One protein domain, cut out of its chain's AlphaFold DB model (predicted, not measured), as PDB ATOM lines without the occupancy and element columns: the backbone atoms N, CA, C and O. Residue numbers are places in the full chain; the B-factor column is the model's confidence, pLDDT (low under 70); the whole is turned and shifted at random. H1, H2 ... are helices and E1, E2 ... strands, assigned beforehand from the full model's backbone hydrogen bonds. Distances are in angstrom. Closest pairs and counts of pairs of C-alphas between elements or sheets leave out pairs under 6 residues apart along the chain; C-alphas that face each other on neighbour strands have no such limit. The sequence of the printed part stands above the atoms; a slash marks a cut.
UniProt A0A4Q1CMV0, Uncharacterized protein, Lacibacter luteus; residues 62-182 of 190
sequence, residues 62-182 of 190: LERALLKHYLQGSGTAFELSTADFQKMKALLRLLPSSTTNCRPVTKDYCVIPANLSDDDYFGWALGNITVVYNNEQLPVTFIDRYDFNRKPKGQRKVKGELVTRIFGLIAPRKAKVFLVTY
ATOM      1  N   LEU A  62     -85.463   0.499  77.581       85.62
ATOM      2  CA  LEU A  62     -84.383  -0.475  77.687       85.62
ATOM      3  C   LEU A  62     -83.027   0.170  78.001       85.62
ATOM      4  O   LEU A  62     -82.387  -0.216  78.975       85.62
ATOM      5  N   GLU A  63     -82.588   1.171  77.232       81.94
ATOM      6  CA  GLU A  63     -81.290   1.818  77.474       81.94
ATOM      7  C   GLU A  63     -81.219   2.448  78.871       81.94
ATOM      8  O   GLU A  63     -80.214   2.314  79.571       81.94
ATOM      9  N   ARG A  64     -82.317   3.066  79.330       80.12
ATOM     10  CA  ARG A  64     -82.419   3.596  80.698       80.12
ATOM     11  C   ARG A  64     -82.263   2.506  81.754       80.12
ATOM     12  O   ARG A  64     -81.579   2.727  82.755       80.12
ATOM     13  N   ALA A  65     -82.884   1.346  81.546       85.69
ATOM     14  CA  ALA A  65     -82.786   0.219  82.467       85.69
ATOM     15  C   ALA A  65     -81.354  -0.341  82.527       85.69
ATOM     16  O   ALA A  65     -80.809  -0.493  83.623       85.69
ATOM     17  N   LEU A  66     -80.710  -0.542  81.373       85.50
ATOM     18  CA  LEU A  66     -79.325  -1.020  81.284       85.50
ATOM     19  C   LEU A  66     -78.337  -0.035  81.916       85.50
ATOM     20  O   LEU A  66     -77.469  -0.420  82.701       85.50
ATOM     21  N   LEU A  67     -78.501   1.261  81.646       81.31
ATOM     22  CA  LEU A  67     -77.687   2.302  82.260       81.31
ATOM     23  C   LEU A  67     -77.857   2.332  83.783       81.31
ATOM     24  O   LEU A  67     -76.873   2.434  84.518       81.31
ATOM     25  N   LYS A  68     -79.095   2.249  84.278       82.25
ATOM     26  CA  LYS A  68     -79.377   2.202  85.719       82.25
ATOM     27  C   LYS A  68     -78.665   1.012  86.359       82.25
ATOM     28  O   LYS A  68     -77.974   1.203  87.361       82.25
ATOM     29  N   HIS A  69     -78.769  -0.165  85.747       85.38
ATOM     30  CA  HIS A  69     -78.110  -1.389  86.198       85.38
ATOM     31  C   HIS A  69     -76.581  -1.240  86.241       85.38
ATOM     32  O   HIS A  69     -75.952  -1.485  87.276       85.38
ATOM     33  N   TYR A  70     -75.990  -0.686  85.175       84.25
ATOM     34  CA  TYR A  70     -74.560  -0.368  85.108       84.25
ATOM     35  C   TYR A  70     -74.112   0.532  86.267       84.25
ATOM     36  O   TYR A  70     -73.125   0.255  86.950       84.25
ATOM     37  N   LEU A  71     -74.843   1.627  86.502       81.56
ATOM     38  CA  LEU A  71     -74.513   2.636  87.512       81.56
ATOM     39  C   LEU A  71     -74.755   2.150  88.947       81.56
ATOM     40  O   LEU A  71     -74.115   2.650  89.883       81.56
ATOM     41  N   GLN A  72     -75.679   1.208  89.141       83.50
ATOM     42  CA  GLN A  72     -75.891   0.536  90.422       83.50
ATOM     43  C   GLN A  72     -74.700  -0.348  90.778       83.50
ATOM     44  O   GLN A  72     -74.282  -0.320  91.938       83.50
ATOM     45  N   GLY A  73     -74.096  -0.993  89.775       76.88
ATOM     46  CA  GLY A  73     -72.827  -1.684  89.936       76.88
ATOM     47  C   GLY A  73     -72.941  -3.096  90.488       76.88
ATOM     48  O   GLY A  73     -71.989  -3.570  91.102       76.88
ATOM     49  N   SER A  74     -74.090  -3.754  90.311       75.50
ATOM     50  CA  SER A  74     -74.278  -5.136  90.764       75.50
ATOM     51  C   SER A  74     -73.351  -6.105  90.024       75.50
ATOM     52  O   SER A  74     -72.905  -7.084  90.609       75.50
ATOM     53  N   GLY A  75     -73.061  -5.836  88.743       78.50
ATOM     54  CA  GLY A  75     -72.314  -6.746  87.866       78.50
ATOM     55  C   GLY A  75     -73.079  -8.029  87.512       78.50
ATOM     56  O   GLY A  75     -72.566  -8.854  86.764       78.50
ATOM     57  N   THR A  76     -74.296  -8.192  88.033       86.44
ATOM     58  CA  THR A  76     -75.181  -9.324  87.750       86.44
ATOM     59  C   THR A  76     -75.710  -9.234  86.327       86.44
ATOM     60  O   THR A  76     -75.866  -8.127  85.808       86.44
ATOM     61  N   ALA A  77     -76.030 -10.371  85.707       88.12
ATOM     62  CA  ALA A  77     -76.684 -10.369  84.405       88.12
ATOM     63  C   ALA A  77     -77.997  -9.563  84.445       88.12
ATOM     64  O   ALA A  77     -78.662  -9.478  85.482       88.12
ATOM     65  N   PHE A  78     -78.330  -8.939  83.321       90.38
ATOM     66  CA  PHE A  78     -79.596  -8.259  83.100       90.38
ATOM     67  C   PHE A  78     -80.431  -9.098  82.142       90.38
ATOM     68  O   PHE A  78     -80.040  -9.309  80.990       90.38
ATOM     69  N   GLU A  79     -81.583  -9.553  82.618       91.69
ATOM     70  CA  GLU A  79     -82.531 -10.305  81.808       91.69
ATOM     71  C   GLU A  79     -83.479  -9.355  81.077       91.69
ATOM     72  O   GLU A  79     -84.143  -8.502  81.671       91.69
ATOM     73  N   LEU A  80     -83.525  -9.492  79.757       91.94
ATOM     74  CA  LEU A  80     -84.427  -8.757  78.896       91.94
ATOM     75  C   LEU A  80     -85.858  -9.266  79.094       91.94
ATOM     76  O   LEU A  80     -86.099 -10.467  79.188       91.94
ATOM     77  N   SER A  81     -86.829  -8.353  79.088       92.19
ATOM     78  CA  SER A  81     -88.238  -8.730  79.175       92.19
ATOM     79  C   SER A  81     -88.664  -9.603  77.985       92.19
ATOM     80  O   SER A  81     -88.188  -9.422  76.860       92.19
ATOM     81  N   THR A  82     -89.631 -10.505  78.189       92.38
ATOM     82  CA  THR A  82     -90.226 -11.291  77.093       92.38
ATOM     83  C   THR A  82     -90.768 -10.399  75.982       92.38
ATOM     84  O   THR A  82     -90.579 -10.707  74.809       92.38
ATOM     85  N   ALA A  83     -91.387  -9.265  76.323       92.69
ATOM     86  CA  ALA A  83     -91.908  -8.323  75.337       92.69
ATOM     87  C   ALA A  83     -90.798  -7.744  74.446       92.69
ATOM     88  O   ALA A  83     -90.943  -7.710  73.223       92.69
ATOM     89  N   ASP A  84     -89.676  -7.326  75.032       93.38
ATOM     90  CA  ASP A  84     -88.564  -6.768  74.261       93.38
ATOM     91  C   ASP A  84     -87.813  -7.850  73.485       93.38
ATOM     92  O   ASP A  84     -87.397  -7.606  72.353       93.38
ATOM     93  N   PHE A  85     -87.726  -9.076  74.004       93.25
ATOM     94  CA  PHE A  85     -87.172 -10.185  73.233       93.25
ATOM     95  C   PHE A  85     -88.038 -10.532  72.013       93.25
ATOM     96  O   PHE A  85     -87.509 -10.753  70.927       93.25
ATOM     97  N   GLN A  86     -89.371 -10.512  72.126       93.81
ATOM     98  CA  GLN A  86     -90.253 -10.724  70.968       93.81
ATOM     99  C   GLN A  86     -90.091  -9.626  69.907       93.81
ATOM    100  O   GLN A  86     -90.005  -9.941  68.718       93.81
ATOM    101  N   LYS A  87     -89.970  -8.355  70.320       93.19
ATOM    102  CA  LYS A  87     -89.645  -7.247  69.400       93.19
ATOM    103  C   LYS A  87     -88.301  -7.467  68.707       93.19
ATOM    104  O   LYS A  87     -88.204  -7.303  67.495       93.19
ATOM    105  N   MET A  88     -87.284  -7.893  69.457       92.44
ATOM    106  CA  MET A  88     -85.967  -8.203  68.904       92.44
ATOM    107  C   MET A  88     -86.047  -9.328  67.869       92.44
ATOM    108  O   MET A  88     -85.497  -9.191  66.784       92.44
ATOM    109  N   LYS A  89     -86.786 -10.410  68.141       92.00
ATOM    110  CA  LYS A  89     -86.982 -11.495  67.165       92.00
ATOM    111  C   LYS A  89     -87.644 -11.014  65.876       92.00
ATOM    112  O   LYS A  89     -87.254 -11.462  64.800       92.00
ATOM    113  N   ALA A  90     -88.618 -10.108  65.968       91.44
ATOM    114  CA  ALA A  90     -89.241  -9.512  64.788       91.44
ATOM    115  C   ALA A  90     -88.223  -8.714  63.956       91.44
ATOM    116  O   ALA A  90     -88.183  -8.871  62.740       91.44
ATOM    117  N   LEU A  91     -87.353  -7.941  64.612       90.00
ATOM    118  CA  LEU A  91     -86.281  -7.193  63.955       90.00
ATOM    119  C   LEU A  91     -85.244  -8.118  63.296       90.00
ATOM    120  O   LEU A  91     -84.880  -7.911  62.144       90.00
ATOM    121  N   LEU A  92     -84.803  -9.168  63.993       88.50
ATOM    122  CA  LEU A  92     -83.801 -10.116  63.490       88.50
ATOM    123  C   LEU A  92     -84.249 -10.841  62.212       88.50
ATOM    124  O   LEU A  92     -83.411 -11.155  61.373       88.50
ATOM    125  N   ARG A  93     -85.559 -11.066  62.033       84.56
ATOM    126  CA  ARG A  93     -86.125 -11.641  60.797       84.56
ATOM    127  C   ARG A  93     -85.970 -10.730  59.579       84.56
ATOM    128  O   ARG A  93     -85.980 -11.224  58.459       84.56
ATOM    129  N   LEU A  94     -85.864  -9.419  59.796       82.38
ATOM    130  CA  LEU A  94     -85.708  -8.421  58.735       82.38
ATOM    131  C   LEU A  94     -84.240  -8.178  58.378       82.38
ATOM    132  O   LEU A  94     -83.947  -7.602  57.331       82.38
ATOM    133  N   LEU A  95     -83.312  -8.589  59.245       76.00
ATOM    134  CA  LEU A  95     -81.889  -8.454  58.979       76.00
ATOM    135  C   LEU A  95     -81.438  -9.540  57.995       76.00
ATOM    136  O   LEU A  95     -81.865 -10.691  58.126       76.00
ATOM    137  N   PRO A  96     -80.545  -9.213  57.044       64.62
ATOM    138  CA  PRO A  96     -79.976 -10.194  56.131       64.62
ATOM    139  C   PRO A  96     -79.144 -11.210  56.928       64.62
ATOM    140  O   PRO A  96     -77.963 -11.006  57.201       64.62
ATOM    141  N   SER A  97     -79.779 -12.306  57.338       60.91
ATOM    142  CA  SER A  97     -79.127 -13.405  58.040       60.91
ATOM    143  C   SER A  97     -78.605 -14.386  57.002       60.91
ATOM    144  O   SER A  97     -79.335 -15.225  56.483       60.91
ATOM    145  N   SER A  98     -77.322 -14.268  56.670       56.00
ATOM    146  CA  SER A  98     -76.620 -15.335  55.963       56.00
ATOM    147  C   SER A  98     -76.474 -16.506  56.938       56.00
ATOM    148  O   SER A  98     -75.698 -16.446  57.894       56.00
ATOM    149  N   THR A  99     -77.238 -17.573  56.700       57.09
ATOM    150  CA  THR A  99     -77.137 -18.866  57.405       57.09
ATOM    151  C   THR A  99     -75.721 -19.446  57.349       57.09
ATOM    152  O   THR A  99     -75.334 -20.242  58.198       57.09
ATOM    153  N   THR A 100     -74.907 -18.973  56.406       61.47
ATOM    154  CA  THR A 100     -73.482 -19.273  56.238       61.47
ATOM    155  C   THR A 100     -72.600 -18.759  57.389       61.47
ATOM    156  O   THR A 100     -71.486 -19.246  57.553       61.47
ATOM    157  N   ASN A 101     -73.081 -17.819  58.216       72.50
ATOM    158  CA  ASN A 101     -72.337 -17.257  59.357       72.50
ATOM    159  C   ASN A 101     -72.680 -17.903  60.716       72.50
ATOM    160  O   ASN A 101     -72.231 -17.416  61.755       72.50
ATOM    161  N   CYS A 102     -73.472 -18.976  60.715       80.19
ATOM    162  CA  CYS A 102     -73.836 -19.755  61.899       80.19
ATOM    163  C   CYS A 102     -72.612 -20.528  62.412       80.19
ATOM    164  O   CYS A 102     -72.148 -21.480  61.786       80.19
ATOM    165  N   ARG A 103     -72.056 -20.091  63.550       86.94
ATOM    166  CA  ARG A 103     -70.946 -20.781  64.223       86.94
ATOM    167  C   ARG A 103     -71.522 -21.763  65.240       86.94
ATOM    168  O   ARG A 103     -72.185 -21.298  66.169       86.94
ATOM    169  N   PRO A 104     -71.321 -23.080  65.082       86.75
ATOM    170  CA  PRO A 104     -71.876 -24.054  66.009       86.75
ATOM    171  C   PRO A 104     -71.279 -23.853  67.404       86.75
ATOM    172  O   PRO A 104     -70.081 -23.616  67.549       86.75
ATOM    173  N   VAL A 105     -72.147 -23.925  68.405       84.56
ATOM    174  CA  VAL A 105     -71.815 -23.859  69.835       84.56
ATOM    175  C   VAL A 105     -72.010 -25.249  70.439       84.56
ATOM    176  O   VAL A 105     -71.133 -25.792  71.098       84.56
ATOM    177  N   THR A 106     -73.112 -25.901  70.068       84.94
ATOM    178  CA  THR A 106     -73.364 -27.320  70.335       84.94
ATOM    179  C   THR A 106     -73.926 -28.001  69.087       84.94
ATOM    180  O   THR A 106     -74.038 -27.383  68.029       84.94
ATOM    181  N   LYS A 107     -74.322 -29.275  69.212       84.44
ATOM    182  CA  LYS A 107     -75.053 -29.991  68.160       84.44
ATOM    183  C   LYS A 107     -76.393 -29.327  67.813       84.44
ATOM    184  O   LYS A 107     -76.813 -29.431  66.668       84.44
ATOM    185  N   ASP A 108     -77.022 -28.657  68.782       87.81
ATOM    186  CA  ASP A 108     -78.390 -28.143  68.652       87.81
ATOM    187  C   ASP A 108     -78.486 -26.615  68.588       87.81
ATOM    188  O   ASP A 108     -79.568 -26.062  68.360       87.81
ATOM    189  N   TYR A 109     -77.356 -25.931  68.789       87.62
ATOM    190  CA  TYR A 109     -77.289 -24.480  68.868       87.62
ATOM    191  C   TYR A 109     -76.116 -23.907  68.081       87.62
ATOM    192  O   TYR A 109     -74.996 -24.423  68.125       87.62
ATOM    193  N   CYS A 110     -76.349 -22.763  67.446       88.25
ATOM    194  CA  CYS A 110     -75.297 -21.954  66.845       88.25
ATOM    195  C   CYS A 110     -75.464 -20.472  67.160       88.25
ATOM    196  O   CYS A 110     -76.534 -20.023  67.565       88.25
ATOM    197  N   VAL A 111     -74.401 -19.702  66.952       89.62
ATOM    198  CA  VAL A 111     -74.407 -18.253  67.142       89.62
ATOM    199  C   VAL A 111     -74.223 -17.507  65.835       89.62
ATOM    200  O   VAL A 111     -73.409 -17.886  64.992       89.62
ATOM    201  N   ILE A 112     -74.959 -16.405  65.698       89.25
ATOM    202  CA  ILE A 112     -74.856 -15.468  64.581       89.25
ATOM    203  C   ILE A 112     -74.725 -14.049  65.160       89.25
ATOM    204  O   ILE A 112     -75.544 -13.648  65.996       89.25
ATOM    205  N   PRO A 113     -73.706 -13.267  64.759       88.44
ATOM    206  CA  PRO A 113     -73.619 -11.866  65.145       88.44
ATOM    207  C   PRO A 113     -74.723 -11.057  64.453       88.44
ATOM    208  O   PRO A 113     -74.908 -11.161  63.242       88.44
ATOM    209  N   ALA A 114     -75.419 -10.207  65.206       86.81
ATOM    210  CA  ALA A 114     -76.443  -9.308  64.685       86.81
ATOM    211  C   ALA A 114     -76.085  -7.850  64.990       86.81
ATOM    212  O   ALA A 114     -75.675  -7.508  66.101       86.81
ATOM    213  N   ASN A 115     -76.247  -6.978  63.993       86.06
ATOM    214  CA  ASN A 115     -76.031  -5.543  64.140       86.06
ATOM    215  C   ASN A 115     -77.381  -4.832  64.259       86.06
ATOM    216  O   ASN A 115     -78.095  -4.686  63.271       86.06
ATOM    217  N   LEU A 116     -77.704  -4.374  65.465       84.94
ATOM    218  CA  LEU A 116     -78.914  -3.615  65.774       84.94
ATOM    219  C   LEU A 116     -78.663  -2.100  65.780       84.94
ATOM    220  O   LEU A 116     -79.557  -1.344  66.132       84.94
ATOM    221  N   SER A 117     -77.465  -1.627  65.411       79.88
ATOM    222  CA  SER A 117     -77.037  -0.226  65.593       79.88
ATOM    223  C   SER A 117     -77.898   0.815  64.868       79.88
ATOM    224  O   SER A 117     -77.812   1.997  65.198       79.88
ATOM    225  N   ASP A 118     -78.658   0.396  63.857       79.38
ATOM    226  CA  ASP A 118     -79.554   1.260  63.080       79.38
ATOM    227  C   ASP A 118     -81.009   1.236  63.574       79.38
ATOM    228  O   ASP A 118     -81.821   2.017  63.090       79.38
ATOM    229  N   ASP A 119     -81.327   0.402  64.568       83.44
ATOM    230  CA  ASP A 119     -82.632   0.383  65.224       83.44
ATOM    231  C   ASP A 119     -82.731   1.475  66.301       83.44
ATOM    232  O   ASP A 119     -81.831   1.648  67.129       83.44
ATOM    233  N   ASP A 120     -83.847   2.204  66.325       79.88
ATOM    234  CA  ASP A 120     -84.047   3.324  67.252       79.88
ATOM    235  C   ASP A 120     -84.225   2.878  68.717       79.88
ATOM    236  O   ASP A 120     -83.941   3.652  69.635       79.88
ATOM    237  N   TYR A 121     -84.675   1.642  68.965       84.69
ATOM    238  CA  TYR A 121     -84.933   1.120  70.310       84.69
ATOM    239  C   TYR A 121     -83.727   0.355  70.882       84.69
ATOM    240  O   TYR A 121     -83.331   0.587  72.031       84.69
ATOM    241  N   PHE A 122     -83.138  -0.540  70.084       85.19
ATOM    242  CA  PHE A 122     -82.039  -1.434  70.455       85.19
ATOM    243  C   PHE A 122     -80.656  -0.912  70.060       85.19
ATOM    244  O   PHE A 122     -79.667  -1.308  70.675       85.19
ATOM    245  N   GLY A 123     -80.541  -0.033  69.063       80.25
ATOM    246  CA  GLY A 123     -79.240   0.368  68.520       80.25
ATOM    247  C   GLY A 123     -78.366   1.129  69.508       80.25
ATOM    248  O   GLY A 123     -77.155   0.912  69.558       80.25
ATOM    249  N   TRP A 124     -78.981   1.958  70.348       74.69
ATOM    250  CA  TRP A 124     -78.285   2.640  71.440       74.69
ATOM    251  C   TRP A 124     -78.085   1.753  72.671       74.69
ATOM    252  O   TRP A 124     -77.059   1.850  73.343       74.69
ATOM    253  N   ALA A 125     -79.036   0.854  72.931       80.12
ATOM    254  CA  ALA A 125     -79.033  -0.015  74.100       80.12
ATOM    255  C   ALA A 125     -78.084  -1.214  73.978       80.12
ATOM    256  O   ALA A 125     -77.528  -1.640  74.976       80.12
ATOM    257  N   LEU A 126     -77.915  -1.792  72.793       84.44
ATOM    258  CA  LEU A 126     -77.187  -3.051  72.600       84.44
ATOM    259  C   LEU A 126     -76.181  -2.943  71.448       84.44
ATOM    260  O   LEU A 126     -75.047  -3.408  71.540       84.44
ATOM    261  N   GLY A 127     -76.557  -2.276  70.354       81.31
ATOM    262  CA  GLY A 127     -75.691  -2.140  69.184       81.31
ATOM    263  C   GLY A 127     -75.427  -3.491  68.513       81.31
ATOM    264  O   GLY A 127     -76.298  -4.007  67.824       81.31
ATOM    265  N   ASN A 128     -74.235  -4.063  68.692       84.62
ATOM    266  CA  ASN A 128     -73.885  -5.358  68.096       84.62
ATOM    267  C   ASN A 128     -73.988  -6.456  69.146       84.62
ATOM    268  O   ASN A 128     -73.262  -6.403  70.133       84.62
ATOM    269  N   ILE A 129     -74.805  -7.468  68.875       88.19
ATOM    270  CA  ILE A 129     -75.065  -8.585  69.786       88.19
ATOM    271  C   ILE A 129     -74.699  -9.922  69.147       88.19
ATOM    272  O   ILE A 129     -74.529 -10.020  67.929       88.19
ATOM    273  N   THR A 130     -74.622 -10.968  69.966       89.75
ATOM    274  CA  THR A 130     -74.520 -12.352  69.494       89.75
ATOM    275  C   THR A 130     -75.831 -13.066  69.784       89.75
ATOM    276  O   THR A 130     -76.236 -13.153  70.939       89.75
ATOM    277  N   VAL A 131     -76.512 -13.558  68.754       90.81
ATOM    278  CA  VAL A 131     -77.799 -14.248  68.893       90.81
ATOM    279  C   VAL A 131     -77.576 -15.749  68.780       90.81
ATOM    280  O   VAL A 131     -76.836 -16.194  67.904       90.81
ATOM    281  N   VAL A 132     -78.216 -16.516  69.658       90.19
ATOM    282  CA  VAL A 132     -78.194 -17.980  69.650       90.19
ATOM    283  C   VAL A 132     -79.438 -18.485  68.929       90.19
ATOM    284  O   VAL A 132     -80.560 -18.094  69.263       90.19
ATOM    285  N   TYR A 133     -79.235 -19.376  67.969       88.62
ATOM    286  CA  TYR A 133     -80.270 -20.026  67.176       88.62
ATOM    287  C   TYR A 133     -80.297 -21.524  67.472       88.62
ATOM    288  O   TYR A 133     -79.247 -22.112  67.729       88.62
ATOM    289  N   ASN A 134     -81.482 -22.131  67.427       89.06
ATOM    290  CA  ASN A 134     -81.633 -23.588  67.435       89.06
ATOM    291  C   ASN A 134     -81.465 -24.182  66.017       89.06
ATOM    292  O   ASN A 134     -81.332 -23.447  65.034       89.06
ATOM    293  N   ASN A 135     -81.547 -25.510  65.900       85.06
ATOM    294  CA  ASN A 135     -81.515 -26.233  64.615       85.06
ATOM    295  C   ASN A 135     -82.601 -25.804  63.610       85.06
ATOM    296  O   ASN A 135     -82.419 -25.949  62.404       85.06
ATOM    297  N   GLU A 136     -83.715 -25.249  64.088       85.88
ATOM    298  CA  GLU A 136     -84.808 -24.722  63.257       85.88
ATOM    299  C   GLU A 136     -84.557 -23.274  62.804       85.88
ATOM    300  O   GLU A 136     -85.436 -22.639  62.225       85.88
ATOM    301  N   GLN A 137     -83.370 -22.726  63.084       84.56
ATOM    302  CA  GLN A 137     -83.007 -21.332  62.819       84.56
ATOM    303  C   GLN A 137     -83.932 -20.324  63.516       84.56
ATOM    304  O   GLN A 137     -84.118 -19.192  63.058       84.56
ATOM    305  N   LEU A 138     -84.472 -20.696  64.676       87.81
ATOM    306  CA  LEU A 138     -85.223 -19.799  65.542       87.81
ATOM    307  C   LEU A 138     -84.301 -19.189  66.606       87.81
ATOM    308  O   LEU A 138     -83.591 -19.926  67.294       87.81
ATOM    309  N   PRO A 139     -84.319 -17.855  66.789       89.38
ATOM    310  CA  PRO A 139     -83.561 -17.204  67.851       89.38
ATOM    311  C   PRO A 139     -84.136 -17.596  69.219       89.38
ATOM    312  O   PRO A 139     -85.289 -17.280  69.534       89.38
ATOM    313  N   VAL A 140     -83.325 -18.274  70.034       89.88
ATOM    314  CA  VAL A 140     -83.712 -18.773  71.368       89.88
ATOM    315  C   VAL A 140     -83.272 -17.840  72.490       89.88
ATOM    316  O   VAL A 140     -83.991 -17.669  73.472       89.88
ATOM    317  N   THR A 141     -82.117 -17.195  72.336       91.25
ATOM    318  CA  THR A 141     -81.591 -16.194  73.270       91.25
ATOM    319  C   THR A 141     -80.541 -15.333  72.564       91.25
ATOM    320  O   THR A 141     -80.256 -15.510  71.380       91.25
ATOM    321  N   PHE A 142     -79.964 -14.379  73.280       91.19
ATOM    322  CA  PHE A 142     -78.820 -13.598  72.836       91.19
ATOM    323  C   PHE A 142     -77.900 -13.319  74.019       91.19
ATOM    324  O   PHE A 142     -78.297 -13.431  75.181       91.19
ATOM    325  N   ILE A 143     -76.666 -12.951  73.707       88.38
ATOM    326  CA  ILE A 143     -75.670 -12.525  74.674       88.38
ATOM    327  C   ILE A 143     -75.061 -11.224  74.167       88.38
ATOM    328  O   ILE A 143     -74.569 -11.137  73.037       88.38
ATOM    329  N   ASP A 144     -75.083 -10.216  75.028       88.19
ATOM    330  CA  ASP A 144     -74.323  -8.988  74.850       88.19
ATOM    331  C   ASP A 144     -73.547  -8.650  76.119       88.19
ATOM    332  O   ASP A 144     -73.995  -8.905  77.239       88.19
ATOM    333  N   ARG A 145     -72.360  -8.070  75.946       86.25
ATOM    334  CA  ARG A 145     -71.568  -7.563  77.059       86.25
ATOM    335  C   ARG A 145     -71.777  -6.065  77.134       86.25
ATOM    336  O   ARG A 145     -71.164  -5.306  76.384       86.25
ATOM    337  N   TYR A 146     -72.577  -5.646  78.105       83.62
ATOM    338  CA  TYR A 146     -72.856  -4.241  78.312       83.62
ATOM    339  C   TYR A 146     -71.705  -3.577  79.058       83.62
ATOM    340  O   TYR A 146     -71.662  -3.469  80.289       83.62
ATOM    341  N   ASP A 147     -70.724  -3.153  78.270       74.12
ATOM    342  CA  ASP A 147     -69.639  -2.312  78.708       74.12
ATOM    343  C   ASP A 147     -69.742  -0.927  78.059       74.12
ATOM    344  O   ASP A 147     -69.610  -0.722  76.852       74.12
ATOM    345  N   PHE A 148     -69.883   0.113  78.878       69.19
ATOM    346  CA  PHE A 148     -69.626   1.485  78.423       69.19
ATOM    347  C   PHE A 148     -68.128   1.717  78.126       69.19
ATOM    348  O   PHE A 148     -67.615   2.827  78.268       69.19
ATOM    349  N   ASN A 149     -67.391   0.674  77.732       55.72
ATOM    350  CA  ASN A 149     -65.994   0.754  77.368       55.72
ATOM    351  C   ASN A 149     -65.838   1.465  76.030       55.72
ATOM    352  O   ASN A 149     -66.621   1.300  75.090       55.72
ATOM    353  N   ARG A 150     -64.771   2.255  75.948       45.88
ATOM    354  CA  ARG A 150     -64.330   2.934  74.735       45.88
ATOM    355  C   ARG A 150     -63.838   1.887  73.737       45.88
ATOM    356  O   ARG A 150     -62.722   1.400  73.871       45.88
ATOM    357  N   LYS A 151     -64.654   1.553  72.732       47.31
ATOM    358  CA  LYS A 151     -64.159   0.796  71.574       47.31
ATOM    359  C   LYS A 151     -63.067   1.612  70.849       47.31
ATOM    360  O   LYS A 151     -63.101   2.848  70.923       47.31
ATOM    361  N   PRO A 152     -62.094   0.960  70.183       39.94
ATOM    362  CA  PRO A 152     -61.081   1.638  69.379       39.94
ATOM    363  C   PRO A 152     -61.706   2.662  68.421       39.94
ATOM    364  O   PRO A 152     -62.799   2.455  67.889       39.94
ATOM    365  N   LYS A 153     -61.017   3.793  68.230       37.09
ATOM    366  CA  LYS A 153     -61.479   4.905  67.387       37.09
ATOM    367  C   LYS A 153     -61.817   4.368  65.983       37.09
ATOM    368  O   LYS A 153     -60.975   3.718  65.377       37.09
ATOM    369  N   GLY A 154     -63.038   4.611  65.499       42.09
ATOM    370  CA  GLY A 154     -63.516   4.124  64.192       42.09
ATOM    371  C   GLY A 154     -64.366   2.844  64.212       42.09
ATOM    372  O   GLY A 154     -64.968   2.524  63.196       42.09
ATOM    373  N   GLN A 155     -64.491   2.142  65.348       40.56
ATOM    374  CA  GLN A 155     -65.329   0.928  65.457       40.56
ATOM    375  C   GLN A 155     -66.768   1.183  65.940       40.56
ATOM    376  O   GLN A 155     -67.574   0.259  66.033       40.56
ATOM    377  N   ARG A 156     -67.108   2.432  66.276       48.69
ATOM    378  CA  ARG A 156     -68.480   2.876  66.564       48.69
ATOM    379  C   ARG A 156     -68.829   4.012  65.606       48.69
ATOM    380  O   ARG A 156     -67.986   4.876  65.365       48.69
ATOM    381  N   LYS A 157     -70.073   4.057  65.108       54.56
ATOM    382  CA  LYS A 157     -70.609   5.272  64.464       54.56
ATOM    383  C   LYS A 157     -70.419   6.449  65.440       54.56
ATOM    384  O   LYS A 157     -70.546   6.256  66.649       54.56
ATOM    385  N   VAL A 158     -70.130   7.655  64.934       51.62
ATOM    386  CA  VAL A 158     -69.771   8.876  65.710       51.62
ATOM    387  C   VAL A 158     -70.648   9.088  66.958       51.62
ATOM    388  O   VAL A 158     -70.165   9.463  68.027       51.62
ATOM    389  N   LYS A 159     -71.935   8.757  66.830       55.69
ATOM    390  CA  LYS A 159     -72.963   8.756  67.878       55.69
ATOM    391  C   LYS A 159     -72.593   7.924  69.120       55.69
ATOM    392  O   LYS A 159     -72.655   8.433  70.237       55.69
ATOM    393  N   GLY A 160     -72.135   6.685  68.940       54.53
ATOM    394  CA  GLY A 160     -71.752   5.797  70.042       54.53
ATOM    395  C   GLY A 160     -70.458   6.227  70.736       54.53
ATOM    396  O   GLY A 160     -70.287   5.994  71.931       54.53
ATOM    397  N   GLU A 161     -69.544   6.900  70.031       54.28
ATOM    398  CA  GLU A 161     -68.274   7.353  70.609       54.28
ATOM    399  C   GLU A 161     -68.459   8.512  71.607       54.28
ATOM    400  O   GLU A 161     -67.811   8.527  72.657       54.28
ATOM    401  N   LEU A 162     -69.366   9.453  71.324       59.38
ATOM    402  CA  LEU A 162     -69.665  10.581  72.215       59.38
ATOM    403  C   LEU A 162     -70.286  10.110  73.536       59.38
ATOM    404  O   LEU A 162     -69.851  10.505  74.617       59.38
ATOM    405  N   VAL A 163     -71.256   9.210  73.436       62.53
ATOM    406  CA  VAL A 163     -72.014   8.678  74.568       62.53
ATOM    407  C   VAL A 163     -71.116   7.867  75.491       62.53
ATOM    408  O   VAL A 163     -71.058   8.124  76.689       62.53
ATOM    409  N   THR A 164     -70.278   7.008  74.916       62.41
ATOM    410  CA  THR A 164     -69.263   6.258  75.666       62.41
ATOM    411  C   THR A 164     -68.284   7.173  76.411       62.41
ATOM    412  O   THR A 164     -67.904   6.895  77.547       62.41
ATOM    413  N   ARG A 165     -67.871   8.295  75.798       61.16
ATOM    414  CA  ARG A 165     -66.962   9.264  76.434       61.16
ATOM    415  C   ARG A 165     -67.622   9.994  77.600       61.16
ATOM    416  O   ARG A 165     -66.975  10.176  78.628       61.16
ATOM    417  N   ILE A 166     -68.884  10.395  77.461       64.38
ATOM    418  CA  ILE A 166     -69.632  11.045  78.545       64.38
ATOM    419  C   ILE A 166     -69.892  10.033  79.670       64.38
ATOM    420  O   ILE A 166     -69.668  10.344  80.840       64.38
ATOM    421  N   PHE A 167     -70.259   8.793  79.334       67.62
ATOM    422  CA  PHE A 167     -70.524   7.753  80.326       67.62
ATOM    423  C   PHE A 167     -69.289   7.328  81.115       67.62
ATOM    424  O   PHE A 167     -69.365   7.211  82.338       67.62
ATOM    425  N   GLY A 168     -68.130   7.211  80.463       64.19
ATOM    426  CA  GLY A 168     -66.860   6.956  81.145       64.19
ATOM    427  C   GLY A 168     -66.480   8.035  82.171       64.19
ATOM    428  O   GLY A 168     -65.799   7.737  83.147       64.19
ATOM    429  N   LEU A 169     -66.951   9.277  81.998       63.53
ATOM    430  CA  LEU A 169     -66.705  10.373  82.944       63.53
ATOM    431  C   LEU A 169     -67.675  10.368  84.135       63.53
ATOM    432  O   LEU A 169     -67.310  10.796  85.235       63.53
ATOM    433  N   ILE A 170     -68.908   9.893  83.936       67.81
ATOM    434  CA  ILE A 170     -69.946   9.919  84.980       67.81
ATOM    435  C   ILE A 170     -70.075   8.603  85.740       67.81
ATOM    436  O   ILE A 170     -70.617   8.606  86.847       67.81
ATOM    437  N   ALA A 171     -69.557   7.506  85.183       69.81
ATOM    438  CA  ALA A 171     -69.568   6.199  85.816       69.81
ATOM    439  C   ALA A 171     -68.902   6.282  87.204       69.81
ATOM    440  O   ALA A 171     -67.734   6.675  87.329       69.81
ATOM    441  N   PRO A 172     -69.624   5.965  88.293       70.94
ATOM    442  CA  PRO A 172     -68.999   5.867  89.599       70.94
ATOM    443  C   PRO A 172     -68.041   4.668  89.625       70.94
ATOM    444  O   PRO A 172     -68.220   3.717  88.877       70.94
ATOM    445  N   ARG A 173     -67.057   4.657  90.540       76.00
ATOM    446  CA  ARG A 173     -66.117   3.521  90.692       76.00
ATOM    447  C   ARG A 173     -66.810   2.175  90.930       76.00
ATOM    448  O   ARG A 173     -66.232   1.135  90.654       76.00
ATOM    449  N   LYS A 174     -68.027   2.213  91.474       77.31
ATOM    450  CA  LYS A 174     -68.859   1.033  91.692       77.31
ATOM    451  C   LYS A 174     -69.515   0.503  90.420       77.31
ATOM    452  O   LYS A 174     -70.023  -0.596  90.479       77.31
ATOM    453  N   ALA A 175     -69.548   1.258  89.320       81.00
ATOM    454  CA  ALA A 175     -70.152   0.776  88.089       81.00
ATOM    455  C   ALA A 175     -69.418  -0.476  87.605       81.00
ATOM    456  O   ALA A 175     -68.185  -0.541  87.646       81.00
ATOM    457  N   LYS A 176     -70.185  -1.478  87.185       81.00
ATOM    458  CA  LYS A 176     -69.666  -2.778  86.768       81.00
ATOM    459  C   LYS A 176     -70.253  -3.135  85.419       81.00
ATOM    460  O   LYS A 176     -71.441  -2.938  85.189       81.00
ATOM    461  N   VAL A 177     -69.394  -3.664  84.555       85.31
ATOM    462  CA  VAL A 177     -69.808  -4.347  83.328       85.31
ATOM    463  C   VAL A 177     -70.656  -5.555  83.713       85.31
ATOM    464  O   VAL A 177     -70.369  -6.206  84.716       85.31
ATOM    465  N   PHE A 178     -71.668  -5.845  82.908       87.44
ATOM    466  CA  PHE A 178     -72.532  -7.005  83.076       87.44
ATOM    467  C   PHE A 178     -72.926  -7.571  81.713       87.44
ATOM    468  O   PHE A 178     -72.642  -6.976  80.670       87.44
ATOM    469  N   LEU A 179     -73.554  -8.739  81.731       89.12
ATOM    470  CA  LEU A 179     -74.070  -9.383  80.536       89.12
ATOM    471  C   LEU A 179     -75.567  -9.102  80.398       89.12
ATOM    472  O   LEU A 179     -76.285  -9.069  81.394       89.12
ATOM    473  N   VAL A 180     -76.027  -8.911  79.170       90.19
ATOM    474  CA  VAL A 180     -77.445  -8.798  78.824       90.19
ATOM    475  C   VAL A 180     -77.840 -10.058  78.075       90.19
ATOM    476  O   VAL A 180     -77.129 -10.488  77.165       90.19
ATOM    477  N   THR A 181     -78.955 -10.659  78.469       92.19
ATOM    478  CA  THR A 181     -79.495 -11.859  77.824       92.19
ATOM    479  C   THR A 181     -81.007 -11.921  77.984       92.19
ATOM    480  O   THR A 181     -81.577 -11.147  78.740       92.19
ATOM    481  N   TYR A 182     -81.675 -12.828  77.276       89.75
ATOM    482  CA  TYR A 182     -83.083 -13.144  77.520       89.75
ATOM    483  C   TYR A 182     -83.272 -14.249  78.576       89.75
ATOM    484  O   TYR A 182     -84.322 -14.324  79.202       89.75
TER     485      TYR A 182
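AT A GLANCE: This is residues 62 to 182 of the 190 residues of an uncharacterized protein of Lacibacter luteus (UniProt A0A4Q1CMV0). A strongly twisted sheet of four antiparallel strands has helix H2 crossing one of its faces, while helix H1 packs loosely by residues 66 to 70 near E4 and E3. Helix H3 sits away from the sheet, at one end of the longest axis, and the turn between E2 and E3 lies toward the other end. The printed part has 121 residues, with three named helices and four named strands in the order H1 H2 E1 E2 E3 H3 E4; the sheet's order is E1 E2 E3 E4, and the class is mixed, helices and strands. The whole is compact, with a radius of gyration of the C-alphas of 15.0 A and spans of 44 by 30 by 24 A.

HOW THE PARTS SIT: E1, residues 109 to 115, E2, residues 128 to 134, and E3, residues 139 to 146, form a meander, each strand the antiparallel neighbour of the one before. E1 and E2 are a hairpin at 152 degrees, with N 112 and O 131 2.9 A apart, within hydrogen-bond range. E2 and E3 are a hairpin at 153 degrees, with N 143 and O 130 at 2.8 A. The pairing of E3 is staggered: its residues 139 to 143 pair with E2, and its residues 143 to 146 with E4, residues 178 to 181. E3 and E4 are antiparallel at 164 degrees, with N 180 and O 144 at 2.8 A. Residues 78 to 79 pair in parallel with residues 180 to 181 of E4. H2, residues 82 to 94, is on the sheet at a height over the sheet of 9.0 A and runs across the strands, at 75 degrees to E3 on the local plane. Its closest C-alphas to E3 are those of Lys 89 and Pro 139, 6.7 A apart. H1, residues 62 to 72, only grazes the sheet; its closest C-alphas to E4 are those of Tyr 70 and Phe 178, 7.2 A apart. H1 and H2 are only just apart, at 8.3 A. H3, residues 158 to 170, is not on the sheet and touches no helix. Every O i to N i+4 pair is within hydrogen-bond range in H1, and 8 of 9 in both H2 and H3.

IN THESE COORDINATES: H1 begins at C-alpha 62, (-84.383, -0.475, 77.687), and measures 15.3 A. H2 measures 19.1 A, E1 19.6 A, E2 and E3 19.8 A each, and H3 19.3 A. E4, 10.0 A long, ends at C-alpha 181, (-79.495, -11.859, 77.824).

THE WHOLE: The two C-alphas farthest apart, those of Glu 136 and Leu 169, are 44.1 A apart. The printed part has no cut. The links H2 to E1, E1 to E2 and E3 to H3 are long. The mean pLDDT of the printed part is 78.6; residues 96 to 100 and 148 to 171 are under 70.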